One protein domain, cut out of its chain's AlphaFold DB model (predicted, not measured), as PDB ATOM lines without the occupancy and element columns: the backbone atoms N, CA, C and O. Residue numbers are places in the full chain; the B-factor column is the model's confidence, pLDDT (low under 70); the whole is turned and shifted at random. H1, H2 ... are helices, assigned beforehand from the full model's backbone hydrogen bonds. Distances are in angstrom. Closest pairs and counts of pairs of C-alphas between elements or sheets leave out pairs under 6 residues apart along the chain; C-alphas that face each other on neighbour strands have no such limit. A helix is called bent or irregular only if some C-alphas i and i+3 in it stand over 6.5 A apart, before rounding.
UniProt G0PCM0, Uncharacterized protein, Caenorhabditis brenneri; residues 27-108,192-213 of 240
ATOM      1  N   LYS A  27     153.311 256.326 231.243       93.62
ATOM      2  CA  LYS A  27     152.019 255.755 231.628       93.62
ATOM      3  C   LYS A  27     152.191 254.583 232.588       93.62
ATOM      4  O   LYS A  27     151.548 254.531 233.628       93.62
ATOM      5  N   TYR A  28     153.106 253.663 232.273       94.75
ATOM      6  CA  TYR A  28     153.389 252.550 233.168       94.75
ATOM      7  C   TYR A  28     153.872 253.036 234.535       94.75
ATOM      8  O   TYR A  28     153.365 252.544 235.538       94.75
ATOM      9  N   ARG A  29     154.783 254.019 234.602       92.69
ATOM     10  CA  ARG A  29     155.241 254.607 235.876       92.69
ATOM     11  C   ARG A  29     154.086 255.117 236.727       92.69
ATOM     12  O   ARG A  29     154.014 254.777 237.904       92.69
ATOM     13  N   GLU A  30     153.195 255.904 236.140       91.12
ATOM     14  CA  GLU A  30     152.048 256.487 236.842       91.12
ATOM     15  C   GLU A  30     151.074 255.408 237.330       91.12
ATOM     16  O   GLU A  30     150.728 255.383 238.512       91.12
ATOM     17  N   ASP A  31     150.713 254.469 236.452       92.44
ATOM     18  CA  ASP A  31     149.721 253.428 236.738       92.44
ATOM     19  C   ASP A  31     150.222 252.406 237.778       92.44
ATOM     20  O   ASP A  31     149.451 251.902 238.597       92.44
ATOM     21  N   SER A  32     151.521 252.083 237.768       92.44
ATOM     22  CA  SER A  32     152.091 251.008 238.598       92.44
ATOM     23  C   SER A  32     152.724 251.478 239.911       92.44
ATOM     24  O   SER A  32     152.882 250.670 240.831       92.44
ATOM     25  N   LYS A  33     153.003 252.778 240.076       91.81
ATOM     26  CA  LYS A  33     153.550 253.335 241.328       91.81
ATOM     27  C   LYS A  33     152.670 253.053 242.559       91.81
ATOM     28  O   LYS A  33     153.229 252.653 243.582       91.81
ATOM     29  N   PRO A  34     151.326 253.180 242.517       92.75
ATOM     30  CA  PRO A  34     150.476 252.820 243.655       92.75
ATOM     31  C   PRO A  34     150.555 251.331 244.012       92.75
ATOM     32  O   PRO A  34     150.640 250.982 245.189       92.75
ATOM     33  N   MET A  35     150.586 250.456 243.000       91.69
ATOM     34  CA  MET A  35     150.724 249.011 243.192       91.69
ATOM     35  C   MET A  35     152.065 248.670 243.846       91.69
ATOM     36  O   MET A  35     152.103 247.880 244.784       91.69
ATOM     37  N   TYR A  36     153.152 249.307 243.406       93.94
ATOM     38  CA  TYR A  36     154.467 249.143 244.020       93.94
ATOM     39  C   TYR A  36     154.476 249.580 245.492       93.94
ATOM     40  O   TYR A  36     154.943 248.830 246.347       93.94
ATOM     41  N   LYS A  37     153.896 250.743 245.819       92.62
ATOM     42  CA  LYS A  37     153.775 251.200 247.216       92.62
ATOM     43  C   LYS A  37     152.996 250.208 248.079       92.62
ATOM     44  O   LYS A  37     153.396 249.933 249.208       92.62
ATOM     45  N   HIS A  38     151.904 249.657 247.551       92.56
ATOM     46  CA  HIS A  38     151.148 248.625 248.250       92.56
ATOM     47  C   HIS A  38     151.986 247.356 248.446       92.56
ATOM     48  O   HIS A  38     152.063 246.851 249.565       92.56
ATOM     49  N   PHE A  39     152.688 246.904 247.405       94.06
ATOM     50  CA  PHE A  39     153.564 245.737 247.472       94.06
ATOM     51  C   PHE A  39     154.625 245.873 248.569       94.06
ATOM     52  O   PHE A  39     154.793 244.944 249.353       94.06
ATOM     53  N   LEU A  40     155.277 247.041 248.683       92.88
ATOM     54  CA  LEU A  40     156.238 247.314 249.759       92.88
ATOM     55  C   LEU A  40     155.629 247.034 251.139       92.88
ATOM     56  O   LEU A  40     156.224 246.307 251.933       92.88
ATOM     57  N   SER A  41     154.414 247.535 251.389       88.94
ATOM     58  CA  SER A  41     153.726 247.321 252.666       88.94
ATOM     59  C   SER A  41     153.410 245.847 252.936       88.94
ATOM     60  O   SER A  41     153.525 245.403 254.078       88.94
ATOM     61  N   CYS A  42     153.074 245.072 251.898       88.88
ATOM     62  CA  CYS A  42     152.786 243.643 252.025       88.88
ATOM     63  C   CYS A  42     154.021 242.848 252.459       88.88
ATOM     64  O   CYS A  42     153.900 241.932 253.267       88.88
ATOM     65  N   VAL A  43     155.203 243.222 251.963       89.25
ATOM     66  CA  VAL A  43     156.473 242.558 252.297       89.25
ATOM     67  C   VAL A  43     157.209 243.206 253.480       89.25
ATOM     68  O   VAL A  43     158.380 242.918 253.715       89.25
ATOM     69  N   GLY A  44     156.545 244.083 254.243       84.94
ATOM     70  CA  GLY A  44     157.107 244.681 255.462       84.94
ATOM     71  C   GLY A  44     158.125 245.806 255.238       84.94
ATOM     72  O   GLY A  44     158.836 246.184 256.176       84.94
ATOM     73  N   LEU A  45     158.184 246.357 254.023       88.69
ATOM     74  CA  LEU A  45     159.038 247.482 253.651       88.69
ATOM     75  C   LEU A  45     158.260 248.801 253.580       88.69
ATOM     76  O   LEU A  45     157.061 248.852 253.309       88.69
ATOM     77  N   VAL A  46     158.979 249.898 253.779       86.75
ATOM     78  CA  VAL A  46     158.516 251.274 253.579       86.75
ATOM     79  C   VAL A  46     159.558 252.069 252.789       86.75
ATOM     80  O   VAL A  46     160.731 251.715 252.761       86.75
ATOM     81  N   GLU A  47     159.161 253.185 252.173       82.88
ATOM     82  CA  GLU A  47     160.052 254.008 251.326       82.88
ATOM     83  C   GLU A  47     161.350 254.432 252.045       82.88
ATOM     84  O   GLU A  47     162.430 254.440 251.456       82.88
ATOM     85  N   ASN A  48     161.278 254.694 253.352       85.25
ATOM     86  CA  ASN A  48     162.443 255.069 254.158       85.25
ATOM     87  C   ASN A  48     163.469 253.936 254.339       85.25
ATOM     88  O   ASN A  48     164.587 254.206 254.773       85.25
ATOM     89  N   ASP A  49     163.130 252.681 254.029       85.94
ATOM     90  CA  ASP A  49     164.075 251.555 254.099       85.94
ATOM     91  C   ASP A  49     165.152 251.609 253.010       85.94
ATOM     92  O   ASP A  49     166.186 250.951 253.129       85.94
ATOM     93  N   PHE A  50     164.951 252.426 251.973       87.88
ATOM     94  CA  PHE A  50     165.936 252.652 250.915       87.88
ATOM     95  C   PHE A  50     166.956 253.752 251.267       87.88
ATOM     96  O   PHE A  50     167.927 253.942 250.535       87.88
ATOM     97  N   ILE A  51     166.791 254.440 252.404       83.00
ATOM     98  CA  ILE A  51     167.749 255.433 252.902       83.00
ATOM     99  C   ILE A  51     168.916 254.705 253.583       83.00
ATOM    100  O   ILE A  51     168.744 254.080 254.628       83.00
ATOM    101  N   TYR A  52     170.124 254.824 253.020       68.69
ATOM    102  CA  TYR A  52     171.326 254.101 253.475       68.69
ATOM    103  C   TYR A  52     171.675 254.271 254.963       68.69
ATOM    104  O   TYR A  52     172.292 253.382 255.543       68.69
ATOM    105  N   SER A  53     171.301 255.391 255.586       71.19
ATOM    106  CA  SER A  53     171.602 255.676 256.994       71.19
ATOM    107  C   SER A  53     170.599 255.080 257.987       71.19
ATOM    108  O   SER A  53     170.828 255.160 259.195       71.19
ATOM    109  N   ARG A  54     169.486 254.495 257.524       72.31
ATOM    110  CA  ARG A  54     168.449 253.966 258.414       72.31
ATOM    111  C   ARG A  54     168.816 252.569 258.915       72.31
ATOM    112  O   ARG A  54     168.904 251.619 258.141       72.31
ATOM    113  N   VAL A  55     168.931 252.430 260.234       68.44
ATOM    114  CA  VAL A  55     168.932 251.127 260.913       68.44
ATOM    115  C   VAL A  55     167.480 250.745 261.220       68.44
ATOM    116  O   VAL A  55     166.758 251.518 261.850       68.44
ATOM    117  N   ARG A  56     167.029 249.576 260.744       70.56
ATOM    118  CA  ARG A  56     165.704 249.014 261.069       70.56
ATOM    119  C   ARG A  56     165.802 248.149 262.322       70.56
ATOM    120  O   ARG A  56     166.216 246.994 262.258       70.56
ATOM    121  N   ASP A  57     165.399 248.722 263.453       66.44
ATOM    122  CA  ASP A  57     165.334 248.031 264.747       66.44
ATOM    123  C   ASP A  57     163.914 247.592 265.142       66.44
ATOM    124  O   ASP A  57     163.765 246.833 266.100       66.44
ATOM    125  N   ASP A  58     162.904 248.041 264.403       71.75
ATOM    126  CA  ASP A  58     161.457 247.785 264.507       71.75
ATOM    127  C   ASP A  58     161.015 246.612 263.608       71.75
ATOM    128  O   ASP A  58     160.000 246.656 262.908       71.75
ATOM    129  N   LEU A  59     161.843 245.571 263.542       80.06
ATOM    130  CA  LEU A  59     161.507 244.309 262.884       80.06
ATOM    131  C   LEU A  59     160.721 243.414 263.854       80.06
ATOM    132  O   LEU A  59     160.938 243.463 265.069       80.06
ATOM    133  N   ARG A  60     159.792 242.604 263.340       77.38
ATOM    134  CA  ARG A  60     158.723 241.970 264.125       77.38
ATOM    135  C   ARG A  60     159.261 241.023 265.195       77.38
ATOM    136  O   ARG A  60     158.796 241.066 266.335       77.38
ATOM    137  N   CYS A  61     160.239 240.182 264.862       76.56
ATOM    138  CA  CYS A  61     160.876 239.285 265.824       76.56
ATOM    139  C   CYS A  61     161.738 240.056 266.824       76.56
ATOM    140  O   CYS A  61     161.790 239.676 267.992       76.56
ATOM    141  N   ASN A  62     162.382 241.149 266.400       78.25
ATOM    142  CA  ASN A  62     163.214 241.960 267.290       78.25
ATOM    143  C   ASN A  62     162.356 242.686 268.337       78.25
ATOM    144  O   ASN A  62     162.678 242.687 269.524       78.25
ATOM    145  N   ASP A  63     161.224 243.247 267.917       80.56
ATOM    146  CA  ASP A  63     160.271 243.891 268.820       80.56
ATOM    147  C   ASP A  63     159.610 242.891 269.760       80.56
ATOM    148  O   ASP A  63     159.464 243.163 270.953       80.56
ATOM    149  N   LEU A  64     159.268 241.704 269.262       75.81
ATOM    150  CA  LEU A  64     158.747 240.635 270.099       75.81
ATOM    151  C   LEU A  64     159.784 240.172 271.138       75.81
ATOM    152  O   LEU A  64     159.444 240.024 272.311       75.81
ATOM    153  N   LEU A  65     161.051 240.003 270.750       75.38
ATOM    154  CA  LEU A  65     162.134 239.667 271.676       75.38
ATOM    155  C   LEU A  65     162.277 240.734 272.773       75.38
ATOM    156  O   LEU A  65     162.321 240.389 273.956       75.38
ATOM    157  N   LYS A  66     162.263 242.025 272.411       76.38
ATOM    158  CA  LYS A  66     162.271 243.138 273.379       76.38
ATOM    159  C   LYS A  66     161.064 243.081 274.322       76.38
ATOM    160  O   LYS A  66     161.219 243.277 275.525       76.38
ATOM    161  N   GLN A  67     159.865 242.793 273.808       76.38
ATOM    162  CA  GLN A  67     158.660 242.640 274.633       76.38
ATOM    163  C   GLN A  67     158.797 241.483 275.629       76.38
ATOM    164  O   GLN A  67     158.478 241.659 276.804       76.38
ATOM    165  N   PHE A  68     159.330 240.333 275.207       69.75
ATOM    166  CA  PHE A  68     159.584 239.203 276.106       69.75
ATOM    167  C   PHE A  68     160.607 239.537 277.191       69.75
ATOM    168  O   PHE A  68     160.354 239.273 278.366       69.75
ATOM    169  N   GLN A  69     161.720 240.175 276.826       69.88
ATOM    170  CA  GLN A  69     162.728 240.635 277.786       69.88
ATOM    171  C   GLN A  69     162.143 241.637 278.795       69.88
ATOM    172  O   GLN A  69     162.489 241.611 279.975       69.88
ATOM    173  N   ASN A  70     161.223 242.501 278.360       71.38
ATOM    174  CA  ASN A  70     160.537 243.442 279.243       71.38
ATOM    175  C   ASN A  70     159.534 242.751 280.176       71.38
ATOM    176  O   ASN A  70     159.474 243.106 281.351       71.38
ATOM    177  N   ILE A  71     158.781 241.754 279.698       63.91
ATOM    178  CA  ILE A  71     157.876 240.950 280.536       63.91
ATOM    179  C   ILE A  71     158.666 240.206 281.617       63.91
ATOM    180  O   ILE A  71     158.262 240.233 282.777       63.91
ATOM    181  N   ASP A  72     159.805 239.604 281.265       60.53
ATOM    182  CA  ASP A  72     160.689 238.919 282.218       60.53
ATOM    183  C   ASP A  72     161.213 239.882 283.302       60.53
ATOM    184  O   ASP A  72     161.176 239.581 284.496       60.53
ATOM    185  N   ARG A  73     161.592 241.107 282.907       63.16
ATOM    186  CA  ARG A  73     162.008 242.167 283.842       63.16
ATOM    187  C   ARG A  73     160.868 242.679 284.730       63.16
ATOM    188  O   ARG A  73     161.099 242.958 285.904       63.16
ATOM    189  N   MET A  74     159.658 242.841 284.188       52.59
ATOM    190  CA  MET A  74     158.522 243.456 284.891       52.59
ATOM    191  C   MET A  74     157.753 242.494 285.793       52.59
ATOM    192  O   MET A  74     157.242 242.913 286.831       52.59
ATOM    193  N   ALA A  75     157.630 241.223 285.416       53.12
ATOM    194  CA  ALA A  75     156.816 240.270 286.165       53.12
ATOM    195  C   ALA A  75     157.482 239.798 287.471       53.12
ATOM    196  O   ALA A  75     156.883 239.031 288.229       53.12
ATOM    197  N   GLY A  76     158.721 240.236 287.730       47.31
ATOM    198  CA  GLY A  76     159.619 239.557 288.650       47.31
ATOM    199  C   GLY A  76     159.915 238.149 288.131       47.31
ATOM    200  O   GLY A  76     159.139 237.556 287.384       47.31
ATOM    201  N   PHE A  77     161.025 237.561 288.554       49.59
ATOM    202  CA  PHE A  77     161.433 236.210 288.151       49.59
ATOM    203  C   PHE A  77     160.358 235.109 288.343       49.59
ATOM    204  O   PHE A  77     160.579 233.985 287.913       49.59
ATOM    205  N   ASP A  78     159.204 235.397 288.963       51.72
ATOM    206  CA  ASP A  78     158.060 234.509 289.197       51.72
ATOM    207  C   ASP A  78     157.306 234.038 287.936       51.72
ATOM    208  O   ASP A  78     156.775 232.925 287.954       51.72
ATOM    209  N   PHE A  79     157.262 234.804 286.836       54.53
ATOM    210  CA  PHE A  79     156.488 234.415 285.634       54.53
ATOM    211  C   PHE A  79     157.068 233.193 284.906       54.53
ATOM    212  O   PHE A  79     156.329 232.405 284.306       54.53
ATOM    213  N   LEU A  80     158.385 233.004 285.007       57.25
ATOM    214  CA  LEU A  80     159.105 231.912 284.366       57.25
ATOM    215  C   LEU A  80     159.709 230.904 285.353       57.25
ATOM    216  O   LEU A  80     160.365 229.995 284.882       57.25
ATOM    217  N   LYS A  81     159.492 230.948 286.678       57.56
ATOM    218  CA  LYS A  81     160.193 230.027 287.612       57.56
ATOM    219  C   LYS A  81     160.142 228.539 287.216       57.56
ATOM    220  O   LYS A  81     159.112 227.997 286.805       57.56
ATOM    221  N   GLY A  82     161.269 227.854 287.424       63.72
ATOM    222  CA  GLY A  82     161.403 226.403 287.271       63.72
ATOM    223  C   GLY A  82     161.507 225.950 285.811       63.72
ATOM    224  O   GLY A  82     162.270 226.506 285.025       63.72
ATOM    225  N   ALA A  83     160.742 224.922 285.433       60.75
ATOM    226  CA  ALA A  83     160.808 224.320 284.097       60.75
ATOM    227  C   ALA A  83     160.504 225.311 282.952       60.75
ATOM    228  O   ALA A  83     161.011 225.143 281.848       60.75
ATOM    229  N   LYS A  84     159.723 226.369 283.212       67.50
ATOM    230  CA  LYS A  84     159.360 227.383 282.210       67.50
ATOM    231  C   LYS A  84     160.526 228.310 281.850       67.50
ATOM    232  O   LYS A  84     160.672 228.635 280.678       67.50
ATOM    233  N   GLN A  85     161.392 228.646 282.808       70.12
ATOM    234  CA  GLN A  85     162.601 229.446 282.587       70.12
ATOM    235  C   GLN A  85     163.580 228.675 281.722       70.12
ATOM    236  O   GLN A  85     164.122 229.214 280.769       70.12
ATOM    237  N   SER A  86     163.762 227.391 282.037       70.50
ATOM    238  CA  SER A  86     164.630 226.503 281.269       70.50
ATOM    239  C   SER A  86     164.122 226.329 279.836       70.50
ATOM    240  O   SER A  86     164.905 226.431 278.898       70.50
ATOM    241  N   ILE A  87     162.810 226.150 279.631       71.19
ATOM    242  CA  ILE A  87     162.220 226.096 278.283       71.19
ATOM    243  C   ILE A  87     162.421 227.425 277.544       71.19
ATOM    244  O   ILE A  87     162.796 227.417 276.374       71.19
ATOM    245  N   PHE A  88     162.208 228.558 278.215       73.56
ATOM    246  CA  PHE A  88     162.389 229.865 277.597       73.56
ATOM    247  C   PHE A  88     163.849 230.105 277.192       73.56
ATOM    248  O   PHE A  88     164.124 230.317 276.014       73.56
ATOM    249  N   LEU A  89     164.787 229.990 278.133       76.06
ATOM    250  CA  LEU A  89     166.209 230.259 277.907       76.06
ATOM    251  C   LEU A  89     166.859 229.269 276.936       76.06
ATOM    252  O   LEU A  89     167.663 229.681 276.111       76.06
ATOM    253  N   ASN A  90     166.509 227.982 277.006       78.88
ATOM    254  CA  ASN A  90     167.209 226.950 276.233       78.88
ATOM    255  C   ASN A  90     166.531 226.601 274.903       78.88
ATOM    256  O   ASN A  90     167.153 225.950 274.070       78.88
ATOM    257  N   ARG A  91     165.255 226.960 274.703       76.50
ATOM    258  CA  ARG A  91     164.516 226.599 273.476       76.50
ATOM    259  C   ARG A  91     163.907 227.792 272.758       76.50
ATOM    260  O   ARG A  91     163.912 227.811 271.536       76.50
ATOM    261  N   ILE A  92     163.379 228.769 273.489       76.56
ATOM    262  CA  ILE A  92     162.604 229.863 272.889       76.56
ATOM    263  C   ILE A  92     163.479 231.073 272.569       76.56
ATOM    264  O   ILE A  92     163.371 231.593 271.465       76.56
ATOM    265  N   SER A  93     164.366 231.493 273.478       77.56
ATOM    266  CA  SER A  93     165.326 232.579 273.211       77.56
ATOM    267  C   SER A  93     166.213 232.263 272.006       77.56
ATOM    268  O   SER A  93     166.245 233.085 271.096       77.56
ATOM    269  N   PRO A  94     166.826 231.065 271.893       83.31
ATOM    270  CA  PRO A  94     167.660 230.743 270.735       83.31
ATOM    271  C   PRO A  94     166.866 230.733 269.422       83.31
ATOM    272  O   PRO A  94     167.314 231.295 268.428       83.31
ATOM    273  N   ALA A  95     165.650 230.173 269.426       81.25
ATOM    274  CA  ALA A  95     164.780 230.163 268.248       81.25
ATOM    275  C   ALA A  95     164.302 231.573 267.844       81.25
ATOM    276  O   ALA A  95     164.080 231.836 266.662       81.25
ATOM    277  N   LEU A  96     164.136 232.488 268.809       79.56
ATOM    278  CA  LEU A  96     163.860 233.899 268.535       79.56
ATOM    279  C   LEU A  96     165.084 234.626 267.991       79.56
ATOM    280  O   LEU A  96     164.944 235.402 267.057       79.56
ATOM    281  N   GLU A  97     166.262 234.402 268.563       82.62
ATOM    282  CA  GLU A  97     167.509 235.012 268.097       82.62
ATOM    283  C   GLU A  97     167.810 234.602 266.647       82.62
ATOM    284  O   GLU A  97     168.116 235.460 265.818       82.62
ATOM    285  N   GLU A  98     167.615 233.324 266.313       85.12
ATOM    286  CA  GLU A  98     167.705 232.810 264.943       85.12
ATOM    287  C   GLU A  98     166.646 233.435 264.017       85.12
ATOM    288  O   GLU A  98     166.961 233.869 262.904       85.12
ATOM    289  N   ALA A  99     165.399 233.565 264.487       85.12
ATOM    290  CA  ALA A  99     164.338 234.224 263.727       85.12
ATOM    291  C   ALA A  99     164.630 235.716 263.484       85.12
ATOM    292  O   ALA A  99     164.378 236.213 262.389       85.12
ATOM    293  N   VAL A 100     165.203 236.427 264.464       85.88
ATOM    294  CA  VAL A 100     165.634 237.829 264.325       85.88
ATOM    295  C   VAL A 100     166.755 237.955 263.301       85.88
ATOM    296  O   VAL A 100     166.718 238.858 262.465       85.88
ATOM    297  N   ALA A 101     167.760 237.078 263.363       87.19
ATOM    298  CA  ALA A 101     168.860 237.080 262.405       87.19
ATOM    299  C   ALA A 101     168.342 236.851 260.979       87.19
ATOM    300  O   ALA A 101     168.697 237.596 260.064       87.19
ATOM    301  N   THR A 102     167.432 235.892 260.814       87.75
ATOM    302  CA  THR A 102     166.883 235.562 259.500       87.75
ATOM    303  C   THR A 102     165.939 236.639 258.968       87.75
ATOM    304  O   THR A 102     166.021 237.000 257.799       87.75
ATOM    305  N   GLU A 103     165.088 237.230 259.815       88.19
ATOM    306  CA  GLU A 103     164.247 238.371 259.431       88.19
ATOM    307  C   GLU A 103     165.097 239.557 258.958       88.19
ATOM    308  O   GLU A 103     164.765 240.186 257.952       88.19
ATOM    309  N   LYS A 104     166.219 239.840 259.634       87.75
ATOM    310  CA  LYS A 104     167.163 240.880 259.201       87.75
ATOM    311  C   LYS A 104     167.775 240.564 257.840       87.75
ATOM    312  O   LYS A 104     167.844 241.450 256.991       87.75
ATOM    313  N   GLU A 105     168.212 239.326 257.625       90.19
ATOM    314  CA  GLU A 105     168.792 238.902 256.351       90.19
ATOM    315  C   GLU A 105     167.777 239.004 255.205       90.19
ATOM    316  O   GLU A 105     168.059 239.642 254.189       90.19
ATOM    317  N   ILE A 106     166.577 238.449 255.385       91.06
ATOM    318  CA  ILE A 106     165.512 238.489 254.378       91.06
ATOM    319  C   ILE A 106     165.108 239.934 254.083       91.06
ATOM    320  O   ILE A 106     164.998 240.307 252.918       91.06
ATOM    321  N   HIS A 107     164.968 240.781 255.104       90.00
ATOM    322  CA  HIS A 107     164.681 242.203 254.908       90.00
ATOM    323  C   HIS A 107     165.742 242.890 254.030       90.00
ATOM    324  O   HIS A 107     165.398 243.665 253.135       90.00
ATOM    325  N   LEU A 108     167.033 242.606 254.245       90.00
ATOM    326  CA  LEU A 108     168.109 243.142 253.401       90.00
ATOM    327  C   LEU A 108     168.005 242.637 251.957       90.00
ATOM    328  O   LEU A 108     168.112 243.442 251.034       90.00
ATOM    329  N   CYS A 192     160.667 238.311 245.569       95.62
ATOM    330  CA  CYS A 192     160.345 238.906 246.864       95.62
ATOM    331  C   CYS A 192     159.201 238.173 247.575       95.62
ATOM    332  O   CYS A 192     159.267 237.987 248.786       95.62
ATOM    333  N   MET A 193     158.181 237.727 246.838       94.00
ATOM    334  CA  MET A 193     157.106 236.903 247.397       94.00
ATOM    335  C   MET A 193     157.640 235.569 247.923       94.00
ATOM    336  O   MET A 193     157.322 235.207 249.047       94.00
ATOM    337  N   GLU A 194     158.516 234.892 247.176       94.06
ATOM    338  CA  GLU A 194     159.145 233.633 247.611       94.06
ATOM    339  C   GLU A 194     159.976 233.819 248.898       94.06
ATOM    340  O   GLU A 194     159.902 233.012 249.828       94.06
ATOM    341  N   LEU A 195     160.743 234.912 248.990       93.19
ATOM    342  CA  LEU A 195     161.498 235.256 250.199       93.19
ATOM    343  C   LEU A 195     160.580 235.542 251.394       93.19
ATOM    344  O   LEU A 195     160.856 235.096 252.509       93.19
ATOM    345  N   TYR A 196     159.489 236.271 251.163       90.25
ATOM    346  CA  TYR A 196     158.517 236.601 252.199       90.25
ATOM    347  C   TYR A 196     157.727 235.369 252.675       90.25
ATOM    348  O   TYR A 196     157.485 235.208 253.869       90.25
ATOM    349  N   GLU A 197     157.372 234.454 251.773       89.81
ATOM    350  CA  GLU A 197     156.755 233.168 252.121       89.81
ATOM    351  C   GLU A 197     157.683 232.334 253.004       89.81
ATOM    352  O   GLU A 197     157.276 231.897 254.082       89.81
ATOM    353  N   LYS A 198     158.964 232.219 252.628       88.69
ATOM    354  CA  LYS A 198     159.979 231.544 253.447       88.69
ATOM    355  C   LYS A 198     160.106 232.171 254.840       88.69
ATOM    356  O   LYS A 198     160.213 231.454 255.836       88.69
ATOM    357  N   GLN A 199     160.062 233.500 254.926       87.25
ATOM    358  CA  GLN A 199     160.067 234.214 256.203       87.25
ATOM    359  C   GLN A 199     158.837 233.879 257.058       87.25
ATOM    360  O   GLN A 199     158.966 233.612 258.255       87.25
ATOM    361  N   ASN A 200     157.648 233.856 256.455       85.75
ATOM    362  CA  ASN A 200     156.401 233.508 257.140       85.75
ATOM    363  C   ASN A 200     156.391 232.060 257.651       85.75
ATOM    364  O   ASN A 200     155.897 231.794 258.754       85.75
ATOM    365  N   GLU A 201     156.943 231.119 256.886       85.81
ATOM    366  CA  GLU A 201     157.097 229.726 257.316       85.81
ATOM    367  C   GLU A 201     158.020 229.617 258.534       85.81
ATOM    368  O   GLU A 201     157.672 228.967 259.523       85.81
ATOM    369  N   GLN A 202     159.161 230.311 258.505       82.62
ATOM    370  CA  GLN A 202     160.096 230.353 259.630       82.62
ATOM    371  C   GLN A 202     159.470 230.981 260.871       82.62
ATOM    372  O   GLN A 202     159.567 230.416 261.961       82.62
ATOM    373  N   TRP A 203     158.754 232.098 260.720       81.69
ATOM    374  CA  TRP A 203     157.982 232.678 261.814       81.69
ATOM    375  C   TRP A 203     157.012 231.663 262.403       81.69
ATOM    376  O   TRP A 203     156.993 231.474 263.617       81.69
ATOM    377  N   SER A 204     156.243 230.968 261.568       81.81
ATOM    378  CA  SER A 204     155.276 229.967 262.028       81.81
ATOM    379  C   SER A 204     155.942 228.867 262.866       81.81
ATOM    380  O   SER A 204     155.407 228.480 263.907       81.81
ATOM    381  N   GLN A 205     157.137 228.418 262.476       77.62
ATOM    382  CA  GLN A 205     157.919 227.424 263.222       77.62
ATOM    383  C   GLN A 205     158.447 227.976 264.555       77.62
ATOM    384  O   GLN A 205     158.237 227.354 265.602       77.62
ATOM    385  N   SER A 206     159.069 229.159 264.550       75.75
ATOM    386  CA  SER A 206     159.581 229.796 265.771       75.75
ATOM    387  C   SER A 206     158.453 230.120 266.756       75.75
ATOM    388  O   SER A 206     158.596 229.909 267.962       75.75
ATOM    389  N   PHE A 207     157.294 230.565 266.258       74.44
ATOM    390  CA  PHE A 207     156.126 230.884 267.079       74.44
ATOM    391  C   PHE A 207     155.402 229.645 267.622       74.44
ATOM    392  O   PHE A 207     154.858 229.694 268.729       74.44
ATOM    393  N   ALA A 208     155.436 228.505 266.925       78.06
ATOM    394  CA  ALA A 208     154.826 227.265 267.409       78.06
ATOM    395  C   ALA A 208     155.414 226.794 268.753       78.06
ATOM    396  O   ALA A 208     154.701 226.230 269.589       78.06
ATOM    397  N   LEU A 209     156.696 227.074 269.020       70.00
ATOM    398  CA  LEU A 209     157.343 226.745 270.295       70.00
ATOM    399  C   LEU A 209     156.713 227.482 271.488       70.00
ATOM    400  O   LEU A 209     156.687 226.948 272.598       70.00
ATOM    401  N   PHE A 210     156.121 228.659 271.271       67.88
ATOM    402  CA  PHE A 210     155.437 229.413 272.326       67.88
ATOM    403  C   PHE A 210     154.137 228.756 272.773       67.88
ATOM    404  O   PHE A 210     153.789 228.838 273.953       67.88
ATOM    405  N   ALA A 211     153.447 228.041 271.880       67.62
ATOM    406  CA  ALA A 211     152.256 227.279 272.248       67.62
ATOM    407  C   ALA A 211     152.565 226.222 273.332       67.62
ATOM    408  O   ALA A 211     151.703 225.882 274.145       67.62
ATOM    409  N   GLN A 212     153.820 225.759 273.415       66.00
ATOM    410  CA  GLN A 212     154.273 224.805 274.431       66.00
ATOM    411  C   GLN A 212     154.402 225.433 275.829       66.00
ATOM    412  O   GLN A 212     154.360 224.708 276.823       66.00
ATOM    413  N   MET A 213     154.507 226.765 275.948       62.25
ATOM    414  CA  MET A 213     154.680 227.425 277.250       62.25
ATOM    415  C   MET A 213     153.425 227.409 278.132       62.25
ATOM    416  O   MET A 213     153.557 227.660 279.336       62.25
TER     417      MET A 213
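Overview. This is residues 27 to 108 and 192 to 213 of the 240 residues of an uncharacterized protein of Caenorhabditis brenneri (UniProt G0PCM0). Two long helices, H4b and H5, lie side by side and run opposite ways; H3 packs on H4b with residues 61 to 65 alone, and residues 27 to 36 of H1 stick out as an arm. The 104 residues printed, with five named helices in the order H1 to H5 and no named strand, are all helix in class. The whole is loose, with a radius of gyration of the C-alphas of 17.6 A and spans of 64 by 26 by 18 A.

Along the chain. H1, residues 27 to 42, starts at C-alpha 27 (152.019, 255.755, 231.628), spans 23.7 A and is irregular, but only just: C-alphas 31 and 34 are 7.0 A apart. H2 is residues 47 to 50, 6.1 A long. H3 is residues 60 to 74, 20.8 A. H4, residues 83 to 108, was assigned as one helix by its hydrogen bonds but is bent, with C-alphas 90 and 93 6.7 A apart: H4a, residues 83 to 90, 10.5 A, and H4b, residues 93 to 108, 22.6 A. H5, residues 192 to 211, 29.1 A, ends at C-alpha 211 (152.256, 227.279, 272.248).

Arrangement. H1 is near H5, and close but not clearly touching H2, the C-alphas of Leu 40 and Glu 47 being closest at 7.9 A. H3 touches H4b, closest at the C-alphas of Cys 61 and Val 100, 5.2 A, opposite ways at a shallow tilt of 32 degrees. H4a stands to H4b at a steep tilt of 37 degrees, only just steep. H4b touches H5, closest at the C-alphas of Ala 95 and Ser 206, 5.8 A, opposite ways at a shallow tilt of 12 degrees. H3 and H5 are only just apart, closest 8.3 A. Every O i to N i+4 pair is within hydrogen-bond range in H3, H4a and H4b, against 10 of 12 in H1 and 13 of 16 in H5; H2 is too short for such a pair.

Size, cuts and confidence. The C-alphas of Lys 27 and Gly 82, the two farthest apart, are 63.6 A apart. Residues 109 to 191 are not printed, and C-alphas 108 and 192 are 11.0 A apart across the cut. Of the links printed whole, H1 to H2 is tight, and H2 to H3 and H3 to H4 are short. Mean pLDDT of the printed part is 78.9; 23 residues are under 70, among them 71 to 84 and 210 to 213.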